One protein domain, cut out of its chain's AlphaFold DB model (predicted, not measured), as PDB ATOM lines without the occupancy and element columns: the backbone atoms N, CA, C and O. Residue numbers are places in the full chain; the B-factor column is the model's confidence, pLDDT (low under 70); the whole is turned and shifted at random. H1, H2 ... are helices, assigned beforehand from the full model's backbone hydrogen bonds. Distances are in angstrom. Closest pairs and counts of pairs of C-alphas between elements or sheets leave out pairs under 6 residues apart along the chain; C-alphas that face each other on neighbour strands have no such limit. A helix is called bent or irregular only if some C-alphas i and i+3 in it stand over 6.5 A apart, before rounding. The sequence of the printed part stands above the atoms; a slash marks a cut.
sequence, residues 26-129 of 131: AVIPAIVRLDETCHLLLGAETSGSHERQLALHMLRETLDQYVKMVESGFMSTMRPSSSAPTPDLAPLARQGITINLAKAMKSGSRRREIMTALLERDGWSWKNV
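AT A GLANCE: This is residues 26 to 129 of the 131 residues of an uncharacterized protein of Pseudomonas sp. OIL-1 (UniProt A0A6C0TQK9). H1 and H4 lie side by side and the longest helix, H2, crosses one side of the pair, making a small bundle of three helices. Residues 75 to 89, with no named element, run round to the side away from H2, where short H3 lies. The 104 printed residues have four named helices, H1 to H4, and no named strand: all helix, compact, radius of gyration of the C-alphas 14.2 A, spans 41 by 27 by 26 A, only just elongated.

IN THESE COORDINATES: H1, residues 27 to 42, begins at C-alpha 27 (143.049, 113.430, 143.340) and is 22.6 A long. H2, residues 50 to 74, is 35.9 A; H3, residues 90 to 94, 6.2 A. H4, residues 101 to 121, 27.1 A, ends at C-alpha 121 (148.424, 115.708, 154.573); it is irregular, C-alphas 107 and 110 being 8.1 A apart, with a kink of 68 degrees near residue 108.

HOW THE PARTS SIT: H1 and H2, a helical hairpin, touch through residues 35 to 42 and 56 to 63, closest C-alphas Cys 38 and Leu 56, 6.7 A, at a steep tilt of 44 degrees. H1 and H4 touch, closest C-alphas Val 32 and Met 115, 6.3 A, opposite ways at a shallow 6 degrees. H3 touches no helix. Every O i to N i+4 pair is within hydrogen-bond range in H1, H2 and H3; in H4, 13 of 17.

THE WHOLE: The printed part has no cut. The link H2 to H3 is long. Residues 45 to 48, 74 to 78 and 107 are under pLDDT 70.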
ATOM      1  N   ALA A  26     142.647 108.705 143.756       85.00
ATOM      2  CA  ALA A  26     142.970 109.824 144.629       85.00
ATOM      3  C   ALA A  26     143.436 111.049 143.828       85.00
ATOM      4  O   ALA A  26     144.375 111.002 143.032       85.00
ATOM      5  N   VAL A  27     142.793 112.190 144.086       87.56
ATOM      6  CA  VAL A  27     143.049 113.430 143.340       87.56
ATOM      7  C   VAL A  27     144.442 114.001 143.613       87.56
ATOM      8  O   VAL A  27     145.086 114.510 142.697       87.56
ATOM      9  N   ILE A  28     144.942 113.894 144.848       91.25
ATOM     10  CA  ILE A  28     146.217 114.508 145.230       91.25
ATOM     11  C   ILE A  28     147.411 113.819 144.544       91.25
ATOM     12  O   ILE A  28     148.170 114.527 143.876       91.25
ATOM     13  N   PRO A  29     147.580 112.480 144.586       93.00
ATOM     14  CA  PRO A  29     148.622 111.804 143.812       93.00
ATOM     15  C   PRO A  29     148.549 112.097 142.310       93.00
ATOM     16  O   PRO A  29     149.589 112.316 141.688       93.00
ATOM     17  N   ALA A  30     147.342 112.165 141.736       91.75
ATOM     18  CA  ALA A  30     147.152 112.481 140.322       91.75
ATOM     19  C   ALA A  30     147.631 113.901 139.968       91.75
ATOM     20  O   ALA A  30     148.350 114.078 138.982       91.75
ATOM     21  N   ILE A  31     147.302 114.904 140.791       93.81
ATOM     22  CA  ILE A  31     147.768 116.286 140.601       93.81
ATOM     23  C   ILE A  31     149.293 116.366 140.710       93.81
ATOM     24  O   ILE A  31     149.930 116.981 139.855       93.81
ATOM     25  N   VAL A  32     149.899 115.723 141.713       94.50
ATOM     26  CA  VAL A  32     151.363 115.747 141.877       94.50
ATOM     27  C   VAL A  32     152.070 115.029 140.726       94.50
ATOM     28  O   VAL A  32     153.104 115.496 140.250       94.50
ATOM     29  N   ARG A  33     151.501 113.931 140.216       94.31
ATOM     30  CA  ARG A  33     152.025 113.221 139.042       94.31
ATOM     31  C   ARG A  33     151.967 114.086 137.785       94.31
ATOM     32  O   ARG A  33     152.939 114.132 137.028       94.31
ATOM     33  N   LEU A  34     150.857 114.794 137.571       94.62
ATOM     34  CA  LEU A  34     150.707 115.741 136.465       94.62
ATOM     35  C   LEU A  34     151.721 116.884 136.572       94.62
ATOM     36  O   LEU A  34     152.334 117.259 135.572       94.62
ATOM     37  N   ASP A  35     151.933 117.393 137.784       93.62
ATOM     38  CA  ASP A  35     152.893 118.453 138.052       93.62
ATOM     39  C   ASP A  35     154.337 118.047 137.750       93.62
ATOM     40  O   ASP A  35     155.031 118.730 136.994       93.62
ATOM     41  N   GLU A  36     154.771 116.896 138.271       91.38
ATOM     42  CA  GLU A  36     156.095 116.341 137.978       91.38
ATOM     43  C   GLU A  36     156.282 116.081 136.487       91.38
ATOM     44  O   GLU A  36     157.330 116.394 135.924       91.38
ATOM     45  N   THR A  37     155.256 115.549 135.823       91.06
ATOM     46  CA  THR A  37     155.311 115.280 134.385       91.06
ATOM     47  C   THR A  37     155.475 116.575 133.595       91.06
ATOM     48  O   THR A  37     156.347 116.663 132.731       91.06
ATOM     49  N   CYS A  38     154.684 117.606 133.906       91.12
ATOM     50  CA  CYS A  38     154.795 118.919 133.274       91.12
ATOM     51  C   CYS A  38     156.196 119.515 133.480       91.12
ATOM     52  O   CYS A  38     156.827 119.981 132.530       91.12
ATOM     53  N   HIS A  39     156.713 119.429 134.706       88.44
ATOM     54  CA  HIS A  39     158.041 119.912 135.071       88.44
ATOM     55  C   HIS A  39     159.167 119.208 134.298       88.44
ATOM     56  O   HIS A  39     160.055 119.866 133.754       88.44
ATOM     57  N   LEU A  40     159.105 117.879 134.190       87.50
ATOM     58  CA  LEU A  40     160.059 117.082 133.419       87.50
ATOM     59  C   LEU A  40     159.986 117.386 131.918       87.50
ATOM     60  O   LEU A  40     161.024 117.539 131.276       87.50
ATOM     61  N   LEU A  41     158.780 117.530 131.359       86.38
ATOM     62  CA  LEU A  41     158.580 117.838 129.939       86.38
ATOM     63  C   LEU A  41     159.077 119.236 129.557       86.38
ATOM     64  O   LEU A  41     159.624 119.400 128.471       86.38
ATOM     65  N   LEU A  42     158.940 120.227 130.442       84.50
ATOM     66  CA  LEU A  42     159.520 121.562 130.241       84.50
ATOM     67  C   LEU A  42     161.057 121.556 130.315       84.50
ATOM     68  O   LEU A  42     161.709 122.428 129.742       84.50
ATOM     69  N   GLY A  43     161.641 120.591 131.031       78.69
ATOM     70  CA  GLY A  43     163.088 120.383 131.128       78.69
ATOM     71  C   GLY A  43     163.679 119.468 130.050       78.69
ATOM     72  O   GLY A  43     164.904 119.318 129.999       78.69
ATOM     73  N   ALA A  44     162.841 118.839 129.224       80.12
ATOM     74  CA  ALA A  44     163.273 117.959 128.148       80.12
ATOM     75  C   ALA A  44     163.800 118.770 126.960       80.12
ATOM     76  O   ALA A  44     163.177 119.735 126.522       80.12
ATOM     77  N   GLU A  45     164.918 118.339 126.379       67.69
ATOM     78  CA  GLU A  45     165.518 118.975 125.193       67.69
ATOM     79  C   GLU A  45     164.818 118.562 123.884       67.69
ATOM     80  O   GLU A  45     165.382 118.637 122.795       67.69
ATOM     81  N   THR A  46     163.574 118.091 123.963       63.91
ATOM     82  CA  THR A  46     162.829 117.650 122.785       63.91
ATOM     83  C   THR A  46     162.337 118.843 121.977       63.91
ATOM     84  O   THR A  46     161.594 119.685 122.486       63.91
ATOM     85  N   SER A  47     162.692 118.874 120.692       60.91
ATOM     86  CA  SER A  47     162.198 119.811 119.677       60.91
ATOM     87  C   SER A  47     160.703 119.586 119.399       60.91
ATOM     88  O   SER A  47     160.313 119.010 118.388       60.91
ATOM     89  N   GLY A  48     159.843 119.962 120.345       68.38
ATOM     90  CA  GLY A  48     158.392 119.945 120.160       68.38
ATOM     91  C   GLY A  48     157.931 121.045 119.202       68.38
ATOM     92  O   GLY A  48     158.588 122.078 119.077       68.38
ATOM     93  N   SER A  49     156.778 120.848 118.555       79.44
ATOM     94  CA  SER A  49     156.106 121.924 117.819       79.44
ATOM     95  C   SER A  49     155.784 123.100 118.749       79.44
ATOM     96  O   SER A  49     155.621 122.927 119.962       79.44
ATOM     97  N   HIS A  50     155.651 124.299 118.180       82.88
ATOM     98  CA  HIS A  50     155.271 125.499 118.933       82.88
ATOM     99  C   HIS A  50     153.969 125.297 119.729       82.88
ATOM    100  O   HIS A  50     153.886 125.668 120.895       82.88
ATOM    101  N   GLU A  51     152.986 124.618 119.135       85.62
ATOM    102  CA  GLU A  51     151.705 124.288 119.773       85.62
ATOM    103  C   GLU A  51     151.876 123.423 121.027       85.62
ATOM    104  O   GLU A  51     151.248 123.677 122.055       85.62
ATOM    105  N   ARG A  52     152.770 122.428 120.979       85.56
ATOM    106  CA  ARG A  52     153.065 121.577 122.137       85.56
ATOM    107  C   ARG A  52     153.704 122.379 123.266       85.56
ATOM    108  O   ARG A  52     153.366 122.166 124.429       85.56
ATOM    109  N   GLN A  53     154.621 123.288 122.936       86.38
ATOM    110  CA  GLN A  53     155.237 124.165 123.932       86.38
ATOM    111  C   GLN A  53     154.195 125.091 124.562       86.38
ATOM    112  O   GLN A  53     154.137 125.194 125.786       86.38
ATOM    113  N   LEU A  54     153.322 125.696 123.751       89.88
ATOM    114  CA  LEU A  54     152.231 126.538 124.234       89.88
ATOM    115  C   LEU A  54     151.318 125.776 125.204       89.88
ATOM    116  O   LEU A  54     151.058 126.262 126.303       89.88
ATOM    117  N   ALA A  55     150.894 124.561 124.847       91.12
ATOM    118  CA  ALA A  55     150.062 123.727 125.711       91.12
ATOM    119  C   ALA A  55     150.743 123.413 127.058       91.12
ATOM    120  O   ALA A  55     150.107 123.500 128.109       91.12
ATOM    121  N   LEU A  56     152.045 123.098 127.050       90.56
ATOM    122  CA  LEU A  56     152.812 122.849 128.275       90.56
ATOM    123  C   LEU A  56     152.939 124.101 129.150       90.56
ATOM    124  O   LEU A  56     152.814 124.001 130.368       90.56
ATOM    125  N   HIS A  57     153.140 125.274 128.549       91.25
ATOM    126  CA  HIS A  57     153.173 126.536 129.285       91.25
ATOM    127  C   HIS A  57     151.811 126.880 129.898       91.25
ATOM    128  O   HIS A  57     151.752 127.245 131.067       91.25
ATOM    129  N   MET A  58     150.710 126.691 129.167       94.62
ATOM    130  CA  MET A  58     149.358 126.906 129.704       94.62
ATOM    131  C   MET A  58     149.038 125.963 130.871       94.62
ATOM    132  O   MET A  58     148.474 126.386 131.885       94.62
ATOM    133  N   LEU A  59     149.428 124.690 130.747       94.94
ATOM    134  CA  LEU A  59     149.316 123.726 131.836       94.94
ATOM    135  C   LEU A  59     150.139 124.181 133.045       94.94
ATOM    136  O   LEU A  59     149.637 124.163 134.168       94.94
ATOM    137  N   ARG A  60     151.376 124.637 132.822       93.50
ATOM    138  CA  ARG A  60     152.239 125.126 133.896       93.50
ATOM    139  C   ARG A  60     151.635 126.317 134.631       93.50
ATOM    140  O   ARG A  60     151.594 126.287 135.853       93.50
ATOM    141  N   GLU A  61     151.110 127.302 133.910       95.12
ATOM    142  CA  GLU A  61     150.446 128.466 134.509       95.12
ATOM    143  C   GLU A  61     149.244 128.057 135.373       95.12
ATOM    144  O   GLU A  61     149.069 128.542 136.491       95.12
ATOM    145  N   THR A  62     148.444 127.099 134.897       95.31
ATOM    146  CA  THR A  62     147.304 126.562 135.659       95.31
ATOM    147  C   THR A  62     147.771 125.873 136.943       95.31
ATOM    148  O   THR A  62     147.233 126.104 138.028       95.31
ATOM    149  N   LEU A  63     148.817 125.053 136.849       94.94
ATOM    150  CA  LEU A  63     149.402 124.375 138.000       94.94
ATOM    151  C   LEU A  63     150.101 125.358 138.957       94.94
ATOM    152  O   LEU A  63     150.164 125.101 140.160       94.94
ATOM    153  N   ASP A  64     150.631 126.479 138.472       93.75
ATOM    154  CA  ASP A  64     151.206 127.540 139.301       93.75
ATOM    155  C   ASP A  64     150.123 128.271 140.103       93.75
ATOM    156  O   ASP A  64     150.318 128.558 141.287       93.75
ATOM    157  N   GLN A  65     148.953 128.511 139.507       93.62
ATOM    158  CA  GLN A  65     147.791 129.035 140.231       93.62
ATOM    159  C   GLN A  65     147.308 128.059 141.308       93.62
ATOM    160  O   GLN A  65     147.038 128.480 142.434       93.62
ATOM    161  N   TYR A  66     147.266 126.760 140.998       91.38
ATOM    162  CA  TYR A  66     146.927 125.732 141.981       91.38
ATOM    163  C   TYR A  66     147.897 125.739 143.169       91.38
ATOM    164  O   TYR A  66     147.464 125.773 144.321       91.38
ATOM    165  N   VAL A  67     149.206 125.790 142.909       90.81
ATOM    166  CA  VAL A  67     150.220 125.849 143.972       90.81
ATOM    167  C   VAL A  67     150.081 127.105 144.821       90.81
ATOM    168  O   VAL A  67     150.113 126.998 146.042       90.81
ATOM    169  N   LYS A  68     149.857 128.277 144.214       90.50
ATOM    170  CA  LYS A  68     149.613 129.525 144.960       90.50
ATOM    171  C   LYS A  68     148.389 129.412 145.869       90.50
ATOM    172  O   LYS A  68     148.439 129.829 147.024       90.50
ATOM    173  N   MET A  69     147.302 128.825 145.370       88.75
ATOM    174  CA  MET A  69     146.092 128.585 146.156       88.75
ATOM    175  C   MET A  69     146.381 127.662 147.349       88.75
ATOM    176  O   MET A  69     146.040 128.011 148.478       88.75
ATOM    177  N   VAL A  70     147.065 126.535 147.127       86.56
ATOM    178  CA  VAL A  70     147.446 125.598 148.198       86.56
ATOM    179  C   VAL A  70     148.374 126.262 149.220       86.56
ATOM    180  O   VAL A  70     148.165 126.120 150.426       86.56
ATOM    181  N   GLU A  71     149.362 127.028 148.753       85.69
ATOM    182  CA  GLU A  71     150.321 127.727 149.608       85.69
ATOM    183  C   GLU A  71     149.630 128.773 150.492       85.69
ATOM    184  O   GLU A  71     149.843 128.795 151.704       85.69
ATOM    185  N   SER A  72     148.740 129.581 149.908       83.25
ATOM    186  CA  SER A  72     148.009 130.631 150.628       83.25
ATOM    187  C   SER A  72     146.983 130.096 151.633       83.25
ATOM    188  O   SER A  72     146.798 130.696 152.689       83.25
ATOM    189  N   GLY A  73     146.316 128.978 151.321       73.19
ATOM    190  CA  GLY A  73     145.221 128.450 152.134       73.19
ATOM    191  C   GLY A  73     145.651 127.491 153.242       73.19
ATOM    192  O   GLY A  73     144.941 127.364 154.238       73.19
ATOM    193  N   PHE A  74     146.783 126.796 153.083       65.06
ATOM    194  CA  PHE A  74     147.080 125.620 153.911       65.06
ATOM    195  C   PHE A  74     148.510 125.535 154.454       65.06
ATOM    196  O   PHE A  74     148.749 124.770 155.384       65.06
ATOM    197  N   MET A  75     149.469 126.289 153.906       61.25
ATOM    198  CA  MET A  75     150.899 126.037 154.150       61.25
ATOM    199  C   MET A  75     151.575 126.993 155.141       61.25
ATOM    200  O   MET A  75     152.791 126.915 155.307       61.25
ATOM    201  N   SER A  76     150.842 127.860 155.849       57.75
ATOM    202  CA  SER A  76     151.475 128.785 156.809       57.75
ATOM    203  C   SER A  76     152.174 128.078 157.986       57.75
ATOM    204  O   SER A  76     153.002 128.697 158.651       57.75
ATOM    205  N   THR A  77     151.906 126.785 158.222       58.31
ATOM    206  CA  THR A  77     152.444 126.026 159.369       58.31
ATOM    207  C   THR A  77     153.065 124.663 159.041       58.31
ATOM    208  O   THR A  77     153.697 124.072 159.916       58.31
ATOM    209  N   MET A  78     152.943 124.150 157.813       63.00
ATOM    210  CA  MET A  78     153.408 122.799 157.471       63.00
ATOM    211  C   MET A  78     154.749 122.818 156.737       63.00
ATOM    212  O   MET A  78     154.898 123.438 155.685       63.00
ATOM    213  N   ARG A  79     155.723 122.087 157.286       75.50
ATOM    214  CA  ARG A  79     156.951 121.689 156.592       75.50
ATOM    215  C   ARG A  79     156.841 120.202 156.259       75.50
ATOM    216  O   ARG A  79     156.421 119.455 157.142       75.50
ATOM    217  N   PRO A  80     157.201 119.776 155.039       82.06
ATOM    218  CA  PRO A  80     157.177 118.363 154.694       82.06
ATOM    219  C   PRO A  80     158.118 117.577 155.613       82.06
ATOM    220  O   PRO A  80     159.201 118.055 155.965       82.06
ATOM    221  N   SER A  81     157.703 116.375 156.006       81.88
ATOM    222  CA  SER A  81     158.493 115.479 156.859       81.88
ATOM    223  C   SER A  81     159.641 114.805 156.100       81.88
ATOM    224  O   SER A  81     160.613 114.348 156.701       81.88
ATOM    225  N   SER A  82     159.536 114.766 154.770       82.56
ATOM    226  CA  SER A  82     160.481 114.121 153.867       82.56
ATOM    227  C   SER A  82     160.814 115.001 152.660       82.56
ATOM    228  O   SER A  82     160.079 115.919 152.303       82.56
ATOM    229  N   SER A  83     161.950 114.742 152.012       86.06
ATOM    230  CA  SER A  83     162.289 115.379 150.739       86.06
ATOM    231  C   SER A  83     161.695 114.597 149.571       86.06
ATOM    232  O   SER A  83     161.768 113.366 149.552       86.06
ATOM    233  N   ALA A  84     161.215 115.304 148.549       88.75
ATOM    234  CA  ALA A  84     160.834 114.683 147.286       88.75
ATOM    235  C   ALA A  84     162.009 113.890 146.681       88.75
ATOM    236  O   ALA A  84     163.121 114.424 146.598       88.75
ATOM    237  N   PRO A  85     161.794 112.640 146.237       91.00
ATOM    238  CA  PRO A  85     162.857 111.833 145.661       91.00
ATOM    239  C   PRO A  85     163.261 112.393 144.297       91.00
ATOM    240  O   PRO A  85     162.490 113.073 143.616       91.00
ATOM    241  N   THR A  86     164.480 112.095 143.871       89.06
ATOM    242  CA  THR A  86     164.900 112.356 142.493       89.06
ATOM    243  C   THR A  86     164.218 111.340 141.566       89.06
ATOM    244  O   THR A  86     164.299 110.145 141.854       89.06
ATOM    245  N   PRO A  87     163.544 111.768 140.483       88.50
ATOM    246  CA  PRO A  87     162.881 110.846 139.561       88.50
ATOM    247  C   PRO A  87     163.893 109.975 138.804       88.50
ATOM    248  O   PRO A  87     164.955 110.457 138.402       88.50
ATOM    249  N   ASP A  88     163.549 108.703 138.574       88.81
ATOM    250  CA  ASP A  88     164.323 107.820 137.697       88.81
ATOM    251  C   ASP A  88     164.040 108.161 136.228       88.81
ATOM    252  O   ASP A  88     162.934 107.981 135.720       88.81
ATOM    253  N   LEU A  89     165.064 108.662 135.537       88.31
ATOM    254  CA  LEU A  89     164.984 109.043 134.128       88.31
ATOM    255  C   LEU A  89     165.472 107.943 133.180       88.31
ATOM    256  O   LEU A  89     165.380 108.114 131.964       88.31
ATOM    257  N   ALA A  90     165.975 106.813 133.688       89.06
ATOM    258  CA  ALA A  90     166.456 105.720 132.848       89.06
ATOM    259  C   ALA A  90     165.399 105.212 131.844       89.06
ATOM    260  O   ALA A  90     165.766 104.960 130.692       89.06
ATOM    261  N   PRO A  91     164.096 105.099 132.193       89.00
ATOM    262  CA  PRO A  91     163.063 104.742 131.222       89.00
ATOM    263  C   PRO A  91     162.953 105.732 130.059       89.00
ATOM    264  O   PRO A  91     162.794 105.306 128.918       89.00
ATOM    265  N   LEU A  92     163.085 107.033 130.331       86.38
ATOM    266  CA  LEU A  92     162.997 108.095 129.325       86.38
ATOM    267  C   LEU A  92     164.243 108.127 128.436       86.38
ATOM    268  O   LEU A  92     164.125 108.187 127.213       86.38
ATOM    269  N   ALA A  93     165.427 107.977 129.034       86.94
ATOM    270  CA  ALA A  93     166.686 107.897 128.298       86.94
ATOM    271  C   ALA A  93     166.703 106.707 127.321       86.94
ATOM    272  O   ALA A  93     167.144 106.854 126.182       86.94
ATOM    273  N   ARG A  94     166.146 105.548 127.714       90.12
ATOM    274  CA  ARG A  94     165.978 104.381 126.821       90.12
ATOM    275  C   ARG A  94     165.065 104.653 125.622       90.12
ATOM    276  O   ARG A  94     165.183 103.963 124.617       90.12
ATOM    277  N   GLN A  95     164.176 105.638 125.721       88.00
ATOM    278  CA  GLN A  95     163.293 106.087 124.639       88.00
ATOM    279  C   GLN A  95     163.881 107.273 123.852       88.00
ATOM    280  O   GLN A  95     163.188 107.876 123.038       88.00
ATOM    281  N   GLY A  96     165.147 107.637 124.095       85.19
ATOM    282  CA  GLY A  96     165.808 108.766 123.435       85.19
ATOM    283  C   GLY A  96     165.372 110.142 123.948       85.19
ATOM    284  O   GLY A  96     165.645 111.149 123.299       85.19
ATOM    285  N   ILE A  97     164.694 110.208 125.097       84.00
ATOM    286  CA  ILE A  97     164.264 111.465 125.714       84.00
ATOM    287  C   ILE A  97     165.321 111.893 126.733       84.00
ATOM    288  O   ILE A  97     165.429 111.318 127.819       84.00
ATOM    289  N   THR A  98     166.082 112.932 126.393       84.31
ATOM    290  CA  THR A  98     167.083 113.526 127.286       84.31
ATOM    291  C   THR A  98     166.473 114.683 128.072       84.31
ATOM    292  O   THR A  98     165.929 115.631 127.501       84.31
ATOM    293  N   ILE A  99     166.581 114.612 129.401       83.94
ATOM    294  CA  ILE A  99     166.126 115.655 130.326       83.94
ATOM    295  C   ILE A  99     167.319 116.144 131.133       83.94
ATOM    296  O   ILE A  99     168.039 115.351 131.745       83.94
ATOM    297  N   ASN A 100     167.503 117.462 131.193       82.00
ATOM    298  CA  ASN A 100     168.514 118.055 132.058       82.00
ATOM    299  C   ASN A 100     168.013 118.079 133.510       82.00
ATOM    300  O   ASN A 100     167.405 119.049 133.972       82.00
ATOM    301  N   LEU A 101     168.275 116.989 134.234       77.69
ATOM    302  CA  LEU A 101     167.805 116.793 135.604       77.69
ATOM    303  C   LEU A 101     168.301 117.881 136.562       77.69
ATOM    304  O   LEU A 101     167.534 118.349 137.393       77.69
ATOM    305  N   ALA A 102     169.551 118.332 136.438       74.44
ATOM    306  CA  ALA A 102     170.093 119.375 137.309       74.44
ATOM    307  C   ALA A 102     169.334 120.702 137.147       74.44
ATOM    308  O   ALA A 102     169.003 121.364 138.133       74.44
ATOM    309  N   LYS A 103     169.010 121.068 135.902       73.75
ATOM    310  CA  LYS A 103     168.212 122.257 135.591       73.75
ATOM    311  C   LYS A 103     166.778 122.116 136.097       73.75
ATOM    312  O   LYS A 103     166.278 123.045 136.729       73.75
ATOM    313  N   ALA A 104     166.149 120.962 135.871       73.88
ATOM    314  CA  ALA A 104     164.802 120.682 136.355       73.88
ATOM    315  C   ALA A 104     164.746 120.735 137.895       73.88
ATOM    316  O   ALA A 104     163.917 121.421 138.482       73.88
ATOM    317  N   MET A 105     165.667 120.076 138.587       74.88
ATOM    318  CA  MET A 105     165.640 119.987 140.048       74.88
ATOM    319  C   MET A 105     165.911 121.330 140.740       74.88
ATOM    320  O   MET A 105     165.330 121.603 141.790       74.88
ATOM    321  N   LYS A 106     166.738 122.203 140.145       70.81
ATOM    322  CA  LYS A 106     167.066 123.516 140.721       70.81
ATOM    323  C   LYS A 106     165.884 124.491 140.719       70.81
ATOM    324  O   LYS A 106     165.746 125.264 141.660       70.81
ATOM    325  N   SER A 107     165.036 124.473 139.690       66.56
ATOM    326  CA  SER A 107     163.873 125.370 139.591       66.56
ATOM    327  C   SER A 107     162.642 124.873 140.361       66.56
ATOM    328  O   SER A 107     161.701 125.638 140.561       66.56
ATOM    329  N   GLY A 108     162.635 123.607 140.793       70.44
ATOM    330  CA  GLY A 108     161.467 122.946 141.379       70.44
ATOM    331  C   GLY A 108     161.476 122.771 142.900       70.44
ATOM    332  O   GLY A 108     160.485 122.277 143.428       70.44
ATOM    333  N   SER A 109     162.539 123.141 143.625       80.00
ATOM    334  CA  SER A 109     162.714 122.752 145.041       80.00
ATOM    335  C   SER A 109     161.535 123.142 145.943       80.00
ATOM    336  O   SER A 109     160.910 122.270 146.544       80.00
ATOM    337  N   ARG A 110     161.154 124.425 145.959       86.38
ATOM    338  CA  ARG A 110     160.023 124.927 146.760       86.38
ATOM    339  C   ARG A 110     158.694 124.292 146.359       86.38
ATOM    340  O   ARG A 110     157.874 123.950 147.202       86.38
ATOM    341  N   ARG A 111     158.480 124.115 145.058       89.44
ATOM    342  CA  ARG A 111     157.261 123.496 144.534       89.44
ATOM    343  C   ARG A 111     157.128 122.052 145.011       89.44
ATOM    344  O   ARG A 111     156.063 121.652 145.463       89.44
ATOM    345  N   ARG A 112     158.224 121.295 144.967       91.12
ATOM    346  CA  ARG A 112     158.267 119.906 145.431       91.12
ATOM    347  C   ARG A 112     158.091 119.799 146.945       91.12
ATOM    348  O   ARG A 112     157.477 118.838 147.393       91.12
ATOM    349  N   GLU A 113     158.540 120.779 147.730       90.94
ATOM    350  CA  GLU A 113     158.210 120.860 149.164       90.94
ATOM    351  C   GLU A 113     156.699 120.996 149.388       90.94
ATOM    352  O   GLU A 113     156.132 120.243 150.180       90.94
ATOM    353  N   ILE A 114     156.042 121.902 148.652       90.94
ATOM    354  CA  ILE A 114     154.588 122.114 148.734       90.94
ATOM    355  C   ILE A 114     153.837 120.835 148.349       90.94
ATOM    356  O   ILE A 114     152.959 120.390 149.086       90.94
ATOM    357  N   MET A 115     154.218 120.196 147.238       92.62
ATOM    358  CA  MET A 115     153.602 118.935 146.807       92.62
ATOM    359  C   MET A 115     153.836 117.797 147.803       92.62
ATOM    360  O   MET A 115     152.945 116.981 148.018       92.62
ATOM    361  N   THR A 116     155.005 117.756 148.450       93.19
ATOM    362  CA  THR A 116     155.290 116.744 149.476       93.19
ATOM    363  C   THR A 116     154.384 116.923 150.686       93.19
ATOM    364  O   THR A 116     153.760 115.964 151.126       93.19
ATOM    365  N   ALA A 117     154.256 118.149 151.190       91.00
ATOM    366  CA  ALA A 117     153.379 118.421 152.320       91.00
ATOM    367  C   ALA A 117     151.899 118.170 151.981       91.00
ATOM    368  O   ALA A 117     151.140 117.707 152.830       91.00
ATOM    369  N   LEU A 118     151.495 118.436 150.734       90.19
ATOM    370  CA  LEU A 118     150.151 118.136 150.249       90.19
ATOM    371  C   LEU A 118     149.874 116.625 150.218       90.19
ATOM    372  O   LEU A 118     148.824 116.204 150.694       90.19
ATOM    373  N   LEU A 119     150.817 115.817 149.717       91.31
ATOM    374  CA  LEU A 119     150.727 114.352 149.754       91.31
ATOM    375  C   LEU A 119     150.613 113.838 151.187       91.31
ATOM    376  O   LEU A 119     149.693 113.086 151.485       91.31
ATOM    377  N   GLU A 120     151.519 114.261 152.069       90.62
ATOM    378  CA  GLU A 120     151.567 113.790 153.459       90.62
ATOM    379  C   GLU A 120     150.272 114.114 154.213       90.62
ATOM    380  O   GLU A 120     149.757 113.281 154.959       90.62
ATOM    381  N   ARG A 121     149.705 115.305 153.984       85.50
ATOM    382  CA  ARG A 121     148.424 115.708 154.573       85.50
ATOM    383  C   ARG A 121     147.259 114.840 154.093       85.50
ATOM    384  O   ARG A 121     146.362 114.561 154.883       85.50
ATOM    385  N   ASP A 122     147.272 114.446 152.826       86.19
ATOM    386  CA  ASP A 122     146.263 113.573 152.215       86.19
ATOM    387  C   ASP A 122     146.587 112.077 152.435       86.19
ATOM    388  O   ASP A 122     146.047 111.207 151.766       86.19
ATOM    389  N   GLY A 123     147.512 111.753 153.350       88.44
ATOM    390  CA  GLY A 123     147.858 110.371 153.704       88.44
ATOM    391  C   GLY A 123     148.690 109.620 152.656       88.44
ATOM    392  O   GLY A 123     148.865 108.405 152.764       88.44
ATOM    393  N   TRP A 124     149.228 110.320 151.659       91.19
ATOM    394  CA  TRP A 124     150.004 109.754 150.560       91.19
ATOM    395  C   TRP A 124     151.497 110.047 150.665       91.19
ATOM    396  O   TRP A 124     151.980 110.827 151.482       91.19
ATOM    397  N   SER A 125     152.258 109.406 149.781       93.00
ATOM    398  CA  SER A 125     153.695 109.613 149.644       93.00
ATOM    399  C   SER A 125     154.109 109.637 148.177       93.00
ATOM    400  O   SER A 125     153.365 109.220 147.288       93.00
ATOM    401  N   TRP A 126     155.353 110.023 147.912       93.75
ATOM    402  CA  TRP A 126     155.938 109.967 146.569       93.75
ATOM    403  C   TRP A 126     155.936 108.568 145.934       93.75
ATOM    404  O   TRP A 126     155.949 108.453 144.710       93.75
ATOM    405  N   LYS A 127     155.832 107.497 146.736       92.31
ATOM    406  CA  LYS A 127     155.656 106.127 146.223       92.31
ATOM    407  C   LYS A 127     154.339 105.944 145.476       92.31
ATOM    408  O   LYS A 127     154.202 104.986 144.735       92.31
ATOM    409  N   ASN A 128     153.351 106.801 145.703       91.75
ATOM    410  CA  ASN A 128     152.064 106.764 145.014       91.75
ATOM    411  C   ASN A 128     152.096 107.567 143.699       91.75
ATOM    412  O   ASN A 128     151.243 107.377 142.837       91.75
ATOM    413  N   VAL A 129     153.101 108.432 143.532       91.94
ATOM    414  CA  VAL A 129     153.287 109.278 142.348       91.94
ATOM    415  C   VAL A 129     154.051 108.535 141.249       91.94
ATOM    416  O   VAL A 129     153.595 108.542 140.110       91.94
TER     417      VAL A 129